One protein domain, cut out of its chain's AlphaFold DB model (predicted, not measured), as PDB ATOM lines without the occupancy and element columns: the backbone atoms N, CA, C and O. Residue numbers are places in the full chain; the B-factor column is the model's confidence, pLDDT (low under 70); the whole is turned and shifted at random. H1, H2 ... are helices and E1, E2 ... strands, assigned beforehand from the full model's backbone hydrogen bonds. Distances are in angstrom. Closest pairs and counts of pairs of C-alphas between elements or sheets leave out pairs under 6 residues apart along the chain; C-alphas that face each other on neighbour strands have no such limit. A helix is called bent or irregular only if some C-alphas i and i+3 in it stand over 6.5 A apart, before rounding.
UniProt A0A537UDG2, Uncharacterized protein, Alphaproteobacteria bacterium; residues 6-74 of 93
ATOM      1  N   LEU A   6      37.947 -33.600 -55.844       87.06
ATOM      2  CA  LEU A   6      37.457 -33.703 -54.465       87.06
ATOM      3  C   LEU A   6      36.637 -34.974 -54.213       87.06
ATOM      4  O   LEU A   6      36.604 -35.478 -53.095       87.06
ATOM      5  N   TYR A   7      36.005 -35.508 -55.261       88.06
ATOM      6  CA  TYR A   7      35.132 -36.680 -55.192       88.06
ATOM      7  C   TYR A   7      35.769 -37.940 -55.790       88.06
ATOM      8  O   TYR A   7      35.069 -38.922 -56.025       88.06
ATOM      9  N   ARG A   8      37.089 -37.937 -56.039       90.31
ATOM     10  CA  ARG A   8      37.809 -39.132 -56.521       90.31
ATOM     11  C   ARG A   8      37.784 -40.288 -55.513       90.31
ATOM     12  O   ARG A   8      37.965 -41.434 -55.896       90.31
ATOM     13  N   SER A   9      37.608 -39.966 -54.231       90.88
ATOM     14  CA  SER A   9      37.482 -40.912 -53.125       90.88
ATOM     15  C   SER A   9      36.609 -40.298 -52.031       90.88
ATOM     16  O   SER A   9      36.614 -39.080 -51.838       90.88
ATOM     17  N   GLY A  10      35.856 -41.134 -51.325       91.88
ATOM     18  CA  GLY A  10      34.942 -40.699 -50.277       91.88
ATOM     19  C   GLY A  10      34.149 -41.848 -49.668       91.88
ATOM     20  O   GLY A  10      34.386 -43.016 -49.981       91.88
ATOM     21  N   LEU A  11      33.208 -41.501 -48.796       90.75
ATOM     22  CA  LEU A  11      32.243 -42.420 -48.209       90.75
ATOM     23  C   LEU A  11      30.836 -41.855 -48.393       90.75
ATOM     24  O   LEU A  11      30.595 -40.670 -48.143       90.75
ATOM     25  N   PHE A  12      29.913 -42.728 -48.785       88.31
ATOM     26  CA  PHE A  12      28.482 -42.487 -48.646       88.31
ATOM     27  C   PHE A  12      28.052 -43.070 -47.308       88.31
ATOM     28  O   PHE A  12      28.189 -44.273 -47.089       88.31
ATOM     29  N   VAL A  13      27.586 -42.211 -46.405       83.31
ATOM     30  CA  VAL A  13      27.109 -42.636 -45.091       83.31
ATOM     31  C   VAL A  13      25.592 -42.701 -45.138       83.31
ATOM     32  O   VAL A  13      24.920 -41.668 -45.219       83.31
ATOM     33  N   ASP A  14      25.070 -43.926 -45.109       72.62
ATOM     34  CA  ASP A  14      23.636 -44.168 -45.003       72.62
ATOM     35  C   ASP A  14      23.092 -43.672 -43.659       72.62
ATOM     36  O   ASP A  14      23.771 -43.678 -42.630       72.62
ATOM     37  N   TYR A  15      21.832 -43.251 -43.672       69.69
ATOM     38  CA  TYR A  15      21.078 -42.859 -42.484       69.69
ATOM     39  C   TYR A  15      19.958 -43.884 -42.245       69.69
ATOM     40  O   TYR A  15      19.407 -44.382 -43.230       69.69
ATOM     41  N   PRO A  16      19.573 -44.205 -40.990       59.41
ATOM     42  CA  PRO A  16      18.428 -45.074 -40.729       59.41
ATOM     43  C   PRO A  16      17.185 -44.554 -41.460       59.41
ATOM     44  O   PRO A  16      16.679 -43.465 -41.202       59.41
ATOM     45  N   SER A  17      16.721 -45.348 -42.419       52.06
ATOM     46  CA  SER A  17      15.848 -44.974 -43.531       52.06
ATOM     47  C   SER A  17      14.388 -44.678 -43.164       52.06
ATOM     48  O   SER A  17      13.530 -44.694 -44.051       52.06
ATOM     49  N   ASP A  18      14.074 -44.378 -41.897       58.75
ATOM     50  CA  ASP A  18      12.744 -43.881 -41.535       58.75
ATOM     51  C   ASP A  18      12.567 -42.430 -42.007       58.75
ATOM     52  O   ASP A  18      12.753 -41.432 -41.296       58.75
ATOM     53  N   ARG A  19      12.172 -42.351 -43.276       46.88
ATOM     54  CA  ARG A  19      11.840 -41.148 -44.031       46.88
ATOM     55  C   ARG A  19      10.752 -40.300 -43.358       46.88
ATOM     56  O   ARG A  19      10.698 -39.101 -43.643       46.88
ATOM     57  N   ALA A  20       9.901 -40.863 -42.490       59.75
ATOM     58  CA  ALA A  20       8.812 -40.121 -41.848       59.75
ATOM     59  C   ALA A  20       9.328 -38.986 -40.951       59.75
ATOM     60  O   ALA A  20       8.671 -37.958 -40.797       59.75
ATOM     61  N   THR A  21      10.539 -39.134 -40.415       60.06
ATOM     62  CA  THR A  21      11.099 -38.205 -39.428       60.06
ATOM     63  C   THR A  21      11.728 -36.945 -40.043       60.06
ATOM     64  O   THR A  21      11.836 -35.935 -39.351       60.06
ATOM     65  N   ARG A  22      12.102 -36.958 -41.338       47.94
ATOM     66  CA  ARG A  22      12.684 -35.819 -42.098       47.94
ATOM     67  C   ARG A  22      13.794 -35.044 -41.352       47.94
ATOM     68  O   ARG A  22      13.823 -33.816 -41.397       47.94
ATOM     69  N   ARG A  23      14.705 -35.739 -40.659       46.78
ATOM     70  CA  ARG A  23      15.682 -35.102 -39.747       46.78
ATOM     71  C   ARG A  23      17.116 -34.894 -40.263       46.78
ATOM     72  O   ARG A  23      17.940 -34.412 -39.496       46.78
ATOM     73  N   GLY A  24      17.435 -35.163 -41.529       49.53
ATOM     74  CA  GLY A  24      18.759 -34.837 -42.086       49.53
ATOM     75  C   GLY A  24      19.069 -35.528 -43.414       49.53
ATOM     76  O   GLY A  24      18.389 -36.479 -43.793       49.53
ATOM     77  N   SER A  25      20.069 -35.016 -44.137       54.12
ATOM     78  CA  SER A  25      20.532 -35.511 -45.442       54.12
ATOM     79  C   SER A  25      21.644 -36.559 -45.313       54.12
ATOM     80  O   SER A  25      22.408 -36.529 -44.352       54.12
ATOM     81  N   CYS A  26      21.773 -37.437 -46.319       61.81
ATOM     82  CA  CYS A  26      22.958 -38.277 -46.541       61.81
ATOM     83  C   CYS A  26      24.233 -37.447 -46.344       61.81
ATOM     84  O   CYS A  26      24.385 -36.393 -46.968       61.81
ATOM     85  N   ILE A  27      25.146 -37.924 -45.499       70.88
ATOM     86  CA  ILE A  27      26.429 -37.261 -45.289       70.88
ATOM     87  C   ILE A  27      27.420 -37.855 -46.282       70.88
ATOM     88  O   ILE A  27      27.711 -39.051 -46.256       70.88
ATOM     89  N   LEU A  28      27.936 -37.007 -47.168       81.75
ATOM     90  CA  LEU A  28      29.055 -37.360 -48.031       81.75
ATOM     91  C   LEU A  28      30.352 -36.950 -47.336       81.75
ATOM     92  O   LEU A  28      30.551 -35.768 -47.047       81.75
ATOM     93  N   ILE A  29      31.238 -37.914 -47.098       90.88
ATOM     94  CA  ILE A  29      32.604 -37.647 -46.638       90.88
ATOM     95  C   ILE A  29      33.514 -37.685 -47.861       90.88
ATOM     96  O   ILE A  29      33.527 -38.682 -48.581       90.88
ATOM     97  N   HIS A  30      34.257 -36.615 -48.122       92.44
ATOM     98  CA  HIS A  30      35.102 -36.504 -49.309       92.44
ATOM     99  C   HIS A  30      36.382 -35.719 -49.030       92.44
ATOM    100  O   HIS A  30      36.590 -35.178 -47.944       92.44
ATOM    101  N   ILE A  31      37.254 -35.649 -50.033       93.94
ATOM    102  CA  ILE A  31      38.509 -34.909 -49.928       93.94
ATOM    103  C   ILE A  31      38.192 -33.414 -49.974       93.94
ATOM    104  O   ILE A  31      37.521 -32.958 -50.904       93.94
ATOM    105  N   TRP A  32      38.638 -32.647 -48.981       93.00
ATOM    106  CA  TRP A  32      38.453 -31.196 -48.978       93.00
ATOM    107  C   TRP A  32      39.273 -30.509 -50.077       93.00
ATOM    108  O   TRP A  32      40.237 -31.063 -50.603       93.00
ATOM    109  N   SER A  33      38.896 -29.286 -50.443       87.69
ATOM    110  CA  SER A  33      39.730 -28.449 -51.313       87.69
ATOM    111  C   SER A  33      40.899 -27.818 -50.556       87.69
ATOM    112  O   SER A  33      41.981 -27.692 -51.118       87.69
ATOM    113  N   ALA A  34      40.678 -27.437 -49.295       87.38
ATOM    114  CA  ALA A  34      41.656 -26.856 -48.378       87.38
ATOM    115  C   ALA A  34      41.147 -26.997 -46.925       87.38
ATOM    116  O   ALA A  34      39.929 -27.099 -46.741       87.38
ATOM    117  N   PRO A  35      42.036 -26.989 -45.910       83.44
ATOM    118  CA  PRO A  35      41.677 -27.238 -44.509       83.44
ATOM    119  C   PRO A  35      40.619 -26.287 -43.942       83.44
ATOM    120  O   PRO A  35      39.733 -26.724 -43.212       83.44
ATOM    121  N   ASP A  36      40.662 -25.016 -44.339       85.88
ATOM    122  CA  ASP A  36      39.785 -23.971 -43.793       85.88
ATOM    123  C   ASP A  36      38.609 -23.629 -44.720       85.88
ATOM    124  O   ASP A  36      37.890 -22.651 -44.521       85.88
ATOM    125  N   THR A  37      38.400 -24.423 -45.775       84.56
ATOM    126  CA  THR A  37      37.272 -24.233 -46.690       84.56
ATOM    127  C   THR A  37      36.091 -25.086 -46.251       84.56
ATOM    128  O   THR A  37      36.114 -26.312 -46.363       84.56
ATOM    129  N   GLY A  38      35.034 -24.422 -45.783       82.88
ATOM    130  CA  GLY A  38      33.769 -25.075 -45.458       82.88
ATOM    131  C   GLY A  38      33.110 -25.736 -46.675       82.88
ATOM    132  O   GLY A  38      33.410 -25.435 -47.830       82.88
ATOM    133  N   THR A  39      32.171 -26.642 -46.414       85.12
ATOM    134  CA  THR A  39      31.371 -27.310 -47.448       85.12
ATOM    135  C   THR A  39      29.918 -26.821 -47.401       85.12
ATOM    136  O   THR A  39      29.466 -26.257 -46.406       85.12
ATOM    137  N   ALA A  40      29.138 -27.106 -48.446       80.94
ATOM    138  CA  ALA A  40      27.689 -26.887 -48.455       80.94
ATOM    139  C   ALA A  40      26.907 -28.068 -47.828       80.94
ATOM    140  O   ALA A  40      25.890 -28.493 -48.369       80.94
ATOM    141  N   GLY A  41      27.412 -28.639 -46.725       77.62
ATOM    142  CA  GLY A  41      26.745 -29.716 -45.969       77.62
ATOM    143  C   GLY A  41      27.374 -31.112 -46.078       77.62
ATOM    144  O   GLY A  41      26.839 -32.067 -45.525       77.62
ATOM    145  N   CYS A  42      28.507 -31.244 -46.771       87.44
ATOM    146  CA  CYS A  42      29.331 -32.459 -46.762       87.44
ATOM    147  C   CYS A  42      30.386 -32.407 -45.641       87.44
ATOM    148  O   CYS A  42      30.528 -31.403 -44.948       87.44
ATOM    149  N   ILE A  43      31.193 -33.452 -45.498       89.44
ATOM    150  CA  ILE A  43      32.367 -33.433 -44.621       89.44
ATOM    151  C   ILE A  43      33.611 -33.539 -45.490       89.44
ATOM    152  O   ILE A  43      33.850 -34.559 -46.133       89.44
ATOM    153  N   GLY A  44      34.382 -32.456 -45.518       91.81
ATOM    154  CA  GLY A  44      35.674 -32.402 -46.184       91.81
ATOM    155  C   GLY A  44      36.787 -32.801 -45.221       91.81
ATOM    156  O   GLY A  44      36.862 -32.261 -44.122       91.81
ATOM    157  N   LEU A  45      37.646 -33.729 -45.635       92.44
ATOM    158  CA  LEU A  45      38.813 -34.187 -44.877       92.44
ATOM    159  C   LEU A  45      40.049 -34.241 -45.785       92.44
ATOM    160  O   LEU A  45      39.902 -34.332 -47.008       92.44
ATOM    161  N   PRO A  46      41.272 -34.239 -45.233       93.38
ATOM    162  CA  PRO A  46      42.453 -34.530 -46.030       93.38
ATOM    163  C   PRO A  46      42.435 -36.002 -46.480       93.38
ATOM    164  O   PRO A  46      41.794 -36.864 -45.869       93.38
ATOM    165  N   GLU A  47      43.087 -36.297 -47.603       92.94
ATOM    166  CA  GLU A  47      42.907 -37.570 -48.310       92.94
ATOM    167  C   GLU A  47      43.331 -38.789 -47.478       92.94
ATOM    168  O   GLU A  47      42.681 -39.834 -47.532       92.94
ATOM    169  N   GLU A  48      44.379 -38.668 -46.666       92.69
ATOM    170  CA  GLU A  48      44.826 -39.729 -45.766       92.69
ATOM    171  C   GLU A  48      43.768 -40.088 -44.715       92.69
ATOM    172  O   GLU A  48      43.609 -41.261 -44.375       92.69
ATOM    173  N   ARG A  49      42.977 -39.110 -44.256       92.75
ATOM    174  CA  ARG A  49      41.874 -39.346 -43.314       92.75
ATOM    175  C   ARG A  49      40.683 -40.005 -44.000       92.75
ATOM    176  O   ARG A  49      40.062 -40.878 -43.400       92.75
ATOM    177  N   VAL A  50      40.399 -39.643 -45.254       93.50
ATOM    178  CA  VAL A  50      39.376 -40.330 -46.064       93.50
ATOM    179  C   VAL A  50      39.735 -41.809 -46.229       93.50
ATOM    180  O   VAL A  50      38.890 -42.665 -45.979       93.50
ATOM    181  N   ARG A  51      40.993 -42.119 -46.571       93.69
ATOM    182  CA  ARG A  51      41.478 -43.508 -46.682       93.69
ATOM    183  C   ARG A  51      41.375 -44.263 -45.354       93.69
ATOM    184  O   ARG A  51      40.838 -45.363 -45.325       93.69
ATOM    185  N   ALA A  52      41.803 -43.647 -44.252       91.56
ATOM    186  CA  ALA A  52      41.702 -44.256 -42.927       91.56
ATOM    187  C   ALA A  52      40.249 -44.578 -42.530       91.56
ATOM    188  O   ALA A  52      39.986 -45.640 -41.969       91.56
ATOM    189  N   LEU A  53      39.292 -43.695 -42.846       91.69
ATOM    190  CA  LEU A  53      37.869 -43.962 -42.613       91.69
ATOM    191  C   LEU A  53      37.335 -45.086 -43.504       91.69
ATOM    192  O   LEU A  53      36.563 -45.914 -43.026       91.69
ATOM    193  N   GLN A  54      37.752 -45.141 -44.771       92.62
ATOM    194  CA  GLN A  54      37.400 -46.247 -45.663       92.62
ATOM    195  C   GLN A  54      37.876 -47.579 -45.086       92.62
ATOM    196  O   GLN A  54      37.064 -48.493 -44.949       92.62
ATOM    197  N   ASP A  55      39.140 -47.665 -44.671       92.31
ATOM    198  CA  ASP A  55      39.700 -48.880 -44.078       92.31
ATOM    199  C   ASP A  55      38.997 -49.263 -42.771       92.31
ATOM    200  O   ASP A  55      38.630 -50.425 -42.600       92.31
ATOM    201  N   PHE A  56      38.724 -48.293 -41.891       88.56
ATOM    202  CA  PHE A  56      37.946 -48.507 -40.664       88.56
ATOM    203  C   PHE A  56      36.542 -49.061 -40.951       88.56
ATOM    204  O   PHE A  56      36.074 -49.970 -40.271       88.56
ATOM    205  N   SER A  57      35.869 -48.537 -41.978       89.38
ATOM    206  CA  SER A  57      34.484 -48.893 -42.303       89.38
ATOM    207  C   SER A  57      34.317 -50.215 -43.063       89.38
ATOM    208  O   SER A  57      33.188 -50.683 -43.207       89.38
ATOM    209  N   ARG A  58      35.408 -50.852 -43.519       89.25
ATOM    210  CA  ARG A  58      35.361 -52.074 -44.351       89.25
ATOM    211  C   ARG A  58      34.589 -53.233 -43.725       89.25
ATOM    212  O   ARG A  58      33.964 -53.992 -44.455       89.25
ATOM    213  N   ALA A  59      34.635 -53.376 -42.402       87.62
ATOM    214  CA  ALA A  59      33.937 -54.443 -41.681       87.62
ATOM    215  C   ALA A  59      32.487 -54.082 -41.295       87.62
ATOM    216  O   ALA A  59      31.826 -54.853 -40.605       87.62
ATOM    217  N   GLY A  60      31.993 -52.919 -41.733       82.44
ATOM    218  CA  GLY A  60      30.768 -52.305 -41.231       82.44
ATOM    219  C   GLY A  60      31.066 -51.400 -40.037       82.44
ATOM    220  O   GLY A  60      31.678 -51.818 -39.056       82.44
ATOM    221  N   ALA A  61      30.642 -50.140 -40.120       83.12
ATOM    222  CA  ALA A  61      30.861 -49.151 -39.073       83.12
ATOM    223  C   ALA A  61      29.669 -48.204 -38.941       83.12
ATOM    224  O   ALA A  61      28.997 -47.883 -39.921       83.12
ATOM    225  N   VAL A  62      29.459 -47.708 -37.723       80.38
ATOM    226  CA  VAL A  62      28.571 -46.578 -37.452       80.38
ATOM    227  C   VAL A  62      29.435 -45.332 -37.315       80.38
ATOM    228  O   VAL A  62      30.365 -45.302 -36.511       80.38
ATOM    229  N   LEU A  63      29.127 -44.308 -38.107       79.88
ATOM    230  CA  LEU A  63      29.803 -43.017 -38.056       79.88
ATOM    231  C   LEU A  63      28.868 -41.986 -37.426       79.88
ATOM    232  O   LEU A  63      27.723 -41.838 -37.848       79.88
ATOM    233  N   ALA A  64      29.371 -41.262 -36.429       77.19
ATOM    234  CA  ALA A  64      28.671 -40.155 -35.797       77.19
ATOM    235  C   ALA A  64      29.495 -38.878 -35.954       77.19
ATOM    236  O   ALA A  64      30.698 -38.865 -35.702       77.19
ATOM    237  N   VAL A  65      28.831 -37.803 -36.368       78.56
ATOM    238  CA  VAL A  65      29.430 -36.479 -36.530       78.56
ATOM    239  C   VAL A  65      28.754 -35.587 -35.512       78.56
ATOM    240  O   VAL A  65      27.544 -35.380 -35.561       78.56
ATOM    241  N   LEU A  66      29.533 -35.126 -34.546       75.50
ATOM    242  CA  LEU A  66      29.035 -34.436 -33.369       75.50
ATOM    243  C   LEU A  66      29.829 -33.141 -33.187       75.50
ATOM    244  O   LEU A  66      31.021 -33.118 -33.500       75.50
ATOM    245  N   PRO A  67      29.207 -32.068 -32.674       74.06
ATOM    246  CA  PRO A  67      29.967 -30.915 -32.224       74.06
ATOM    247  C   PRO A  67      30.857 -31.322 -31.044       74.06
ATOM    248  O   PRO A  67      30.477 -32.173 -30.242       74.06
ATOM    249  N   GLU A  68      32.014 -30.678 -30.903       77.56
ATOM    250  CA  GLU A  68      32.968 -30.968 -29.823       77.56
ATOM    251  C   GLU A  68      32.320 -30.865 -28.435       77.56
ATOM    252  O   GLU A  68      32.498 -31.743 -27.598       77.56
ATOM    253  N   ALA A  69      31.444 -29.875 -28.236       76.44
ATOM    254  CA  ALA A  69      30.680 -29.702 -27.001       76.44
ATOM    255  C   ALA A  69      29.789 -30.907 -26.632       76.44
ATOM    256  O   ALA A  69      29.376 -31.040 -25.482       76.44
ATOM    257  N   ALA A  70      29.465 -31.788 -27.583       75.06
ATOM    258  CA  ALA A  70      28.705 -32.998 -27.301       75.06
ATOM    259  C   ALA A  70      29.573 -34.143 -26.754       75.06
ATOM    260  O   ALA A  70      29.015 -35.067 -26.164       75.06
ATOM    261  N   LEU A  71      30.905 -34.090 -26.896       73.31
ATOM    262  CA  LEU A  71      31.812 -35.126 -26.381       73.31
ATOM    263  C   LEU A  71      31.645 -35.335 -24.875       73.31
ATOM    264  O   LEU A  71      31.603 -36.478 -24.434       73.31
ATOM    265  N   GLU A  72      31.437 -34.255 -24.120       75.38
ATOM    266  CA  GLU A  72      31.193 -34.288 -22.670       75.38
ATOM    267  C   GLU A  72      29.911 -35.045 -22.285       75.38
ATOM    268  O   GLU A  72      29.771 -35.529 -21.164       75.38
ATOM    269  N   ARG A  73      28.956 -35.187 -23.212       75.38
ATOM    270  CA  ARG A  73      27.657 -35.827 -22.959       75.38
ATOM    271  C   ARG A  73      27.639 -37.323 -23.271       75.38
ATOM    272  O   ARG A  73      26.789 -38.041 -22.751       75.38
ATOM    273  N   PHE A  74      28.551 -37.792 -24.115       70.75
ATOM    274  CA  PHE A  74      28.625 -39.181 -24.561       70.75
ATOM    275  C   PHE A  74      29.656 -40.116 -23.881       70.75
ATOM    276  O   PHE A  74      29.694 -41.273 -24.315       70.75
TER     277      PHE A  74
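What this domain is: This is residues 6 to 74 of the 93 residues of an uncharacterized protein of Alphaproteobacteria bacterium (UniProt A0A537UDG2). A small sheet of three short strands, E1, E2 and E3, has one helix, H1, laid slantwise over one of its faces. Two parts reach away from this body: residues 16 to 22 stick out as the far end of the loop joining E1 to E2, and residues 66 to 74 stand free as a tail that holds the short helix H2. The printed part has 69 residues, with three named strands and then two named helices in the order E1, E2, E3, H1, H2; the sheet's order is E1, E2, E3, and it is mixed. The class is mixed, helices and strands, though under half of the residues, 29 of 69, are in named elements. The whole is only just loose, close to compact, with a radius of gyration of the C-alphas of 13.3 A and spans of 34 by 28 by 24 A.

How they stand to each other: Begin at the inner strand E2, residues 27 to 31. Beside it you find the edge strand E1, residues 10 to 13, antiparallel at 171 degrees; the two form a hairpin, with N 11 and O 29 2.8 A apart and N 29 and O 11 3.0 A apart, both within hydrogen-bond range. On the other side of E2 is the edge strand E3, residues 43 to 45, parallel at 24 degrees, with N 43 and O 28 within hydrogen-bond range at 2.9 A. Next look at H1, residues 47 to 57, which is on the sheet at a height of 8.1 A, over E1 and E2; its line and that of E1 stand at 37 degrees on the local plane, slantwise to the strands. This is two layers, a helix on one face of a sheet. The closest C-alphas of E1 and H1 are those of Gly 10 and Val 50, 6.1 A apart; those of E2 and H1 are Ile 31 and Glu 47, 5.4 A apart. H2, residues 68 to 73, is not on the sheet and is apart from H1. Every O i to N i+4 pair of H1 is within hydrogen-bond range; in H2 0 of 2 are, beside 2 of 3 O i to N i+3 pairs.

Where its parts are: Find C-alpha 10 at (34.942, -40.699, -50.277), where E1 begins and runs 9.6 A. E2 runs 13.2 A and E3 6.5 A. From C-alpha 47 at (42.907, -37.570, -48.310), H1 runs 15.3 A. H2 runs 9.9 A to C-alpha 73 at (27.657, -35.827, -22.959); it is neither bent nor irregular, but only just: C-alphas 69 and 72 are 6.3 A apart.

The domain as a whole: The two C-alphas farthest apart, those of Ala 20 and Glu 48, are 36.2 A apart. The printed part has no cut. The links E1 to E2 and E2 to E3 are long. Look at residues 15 to 26 for pLDDT under 70; the mean of the printed part is 80.1.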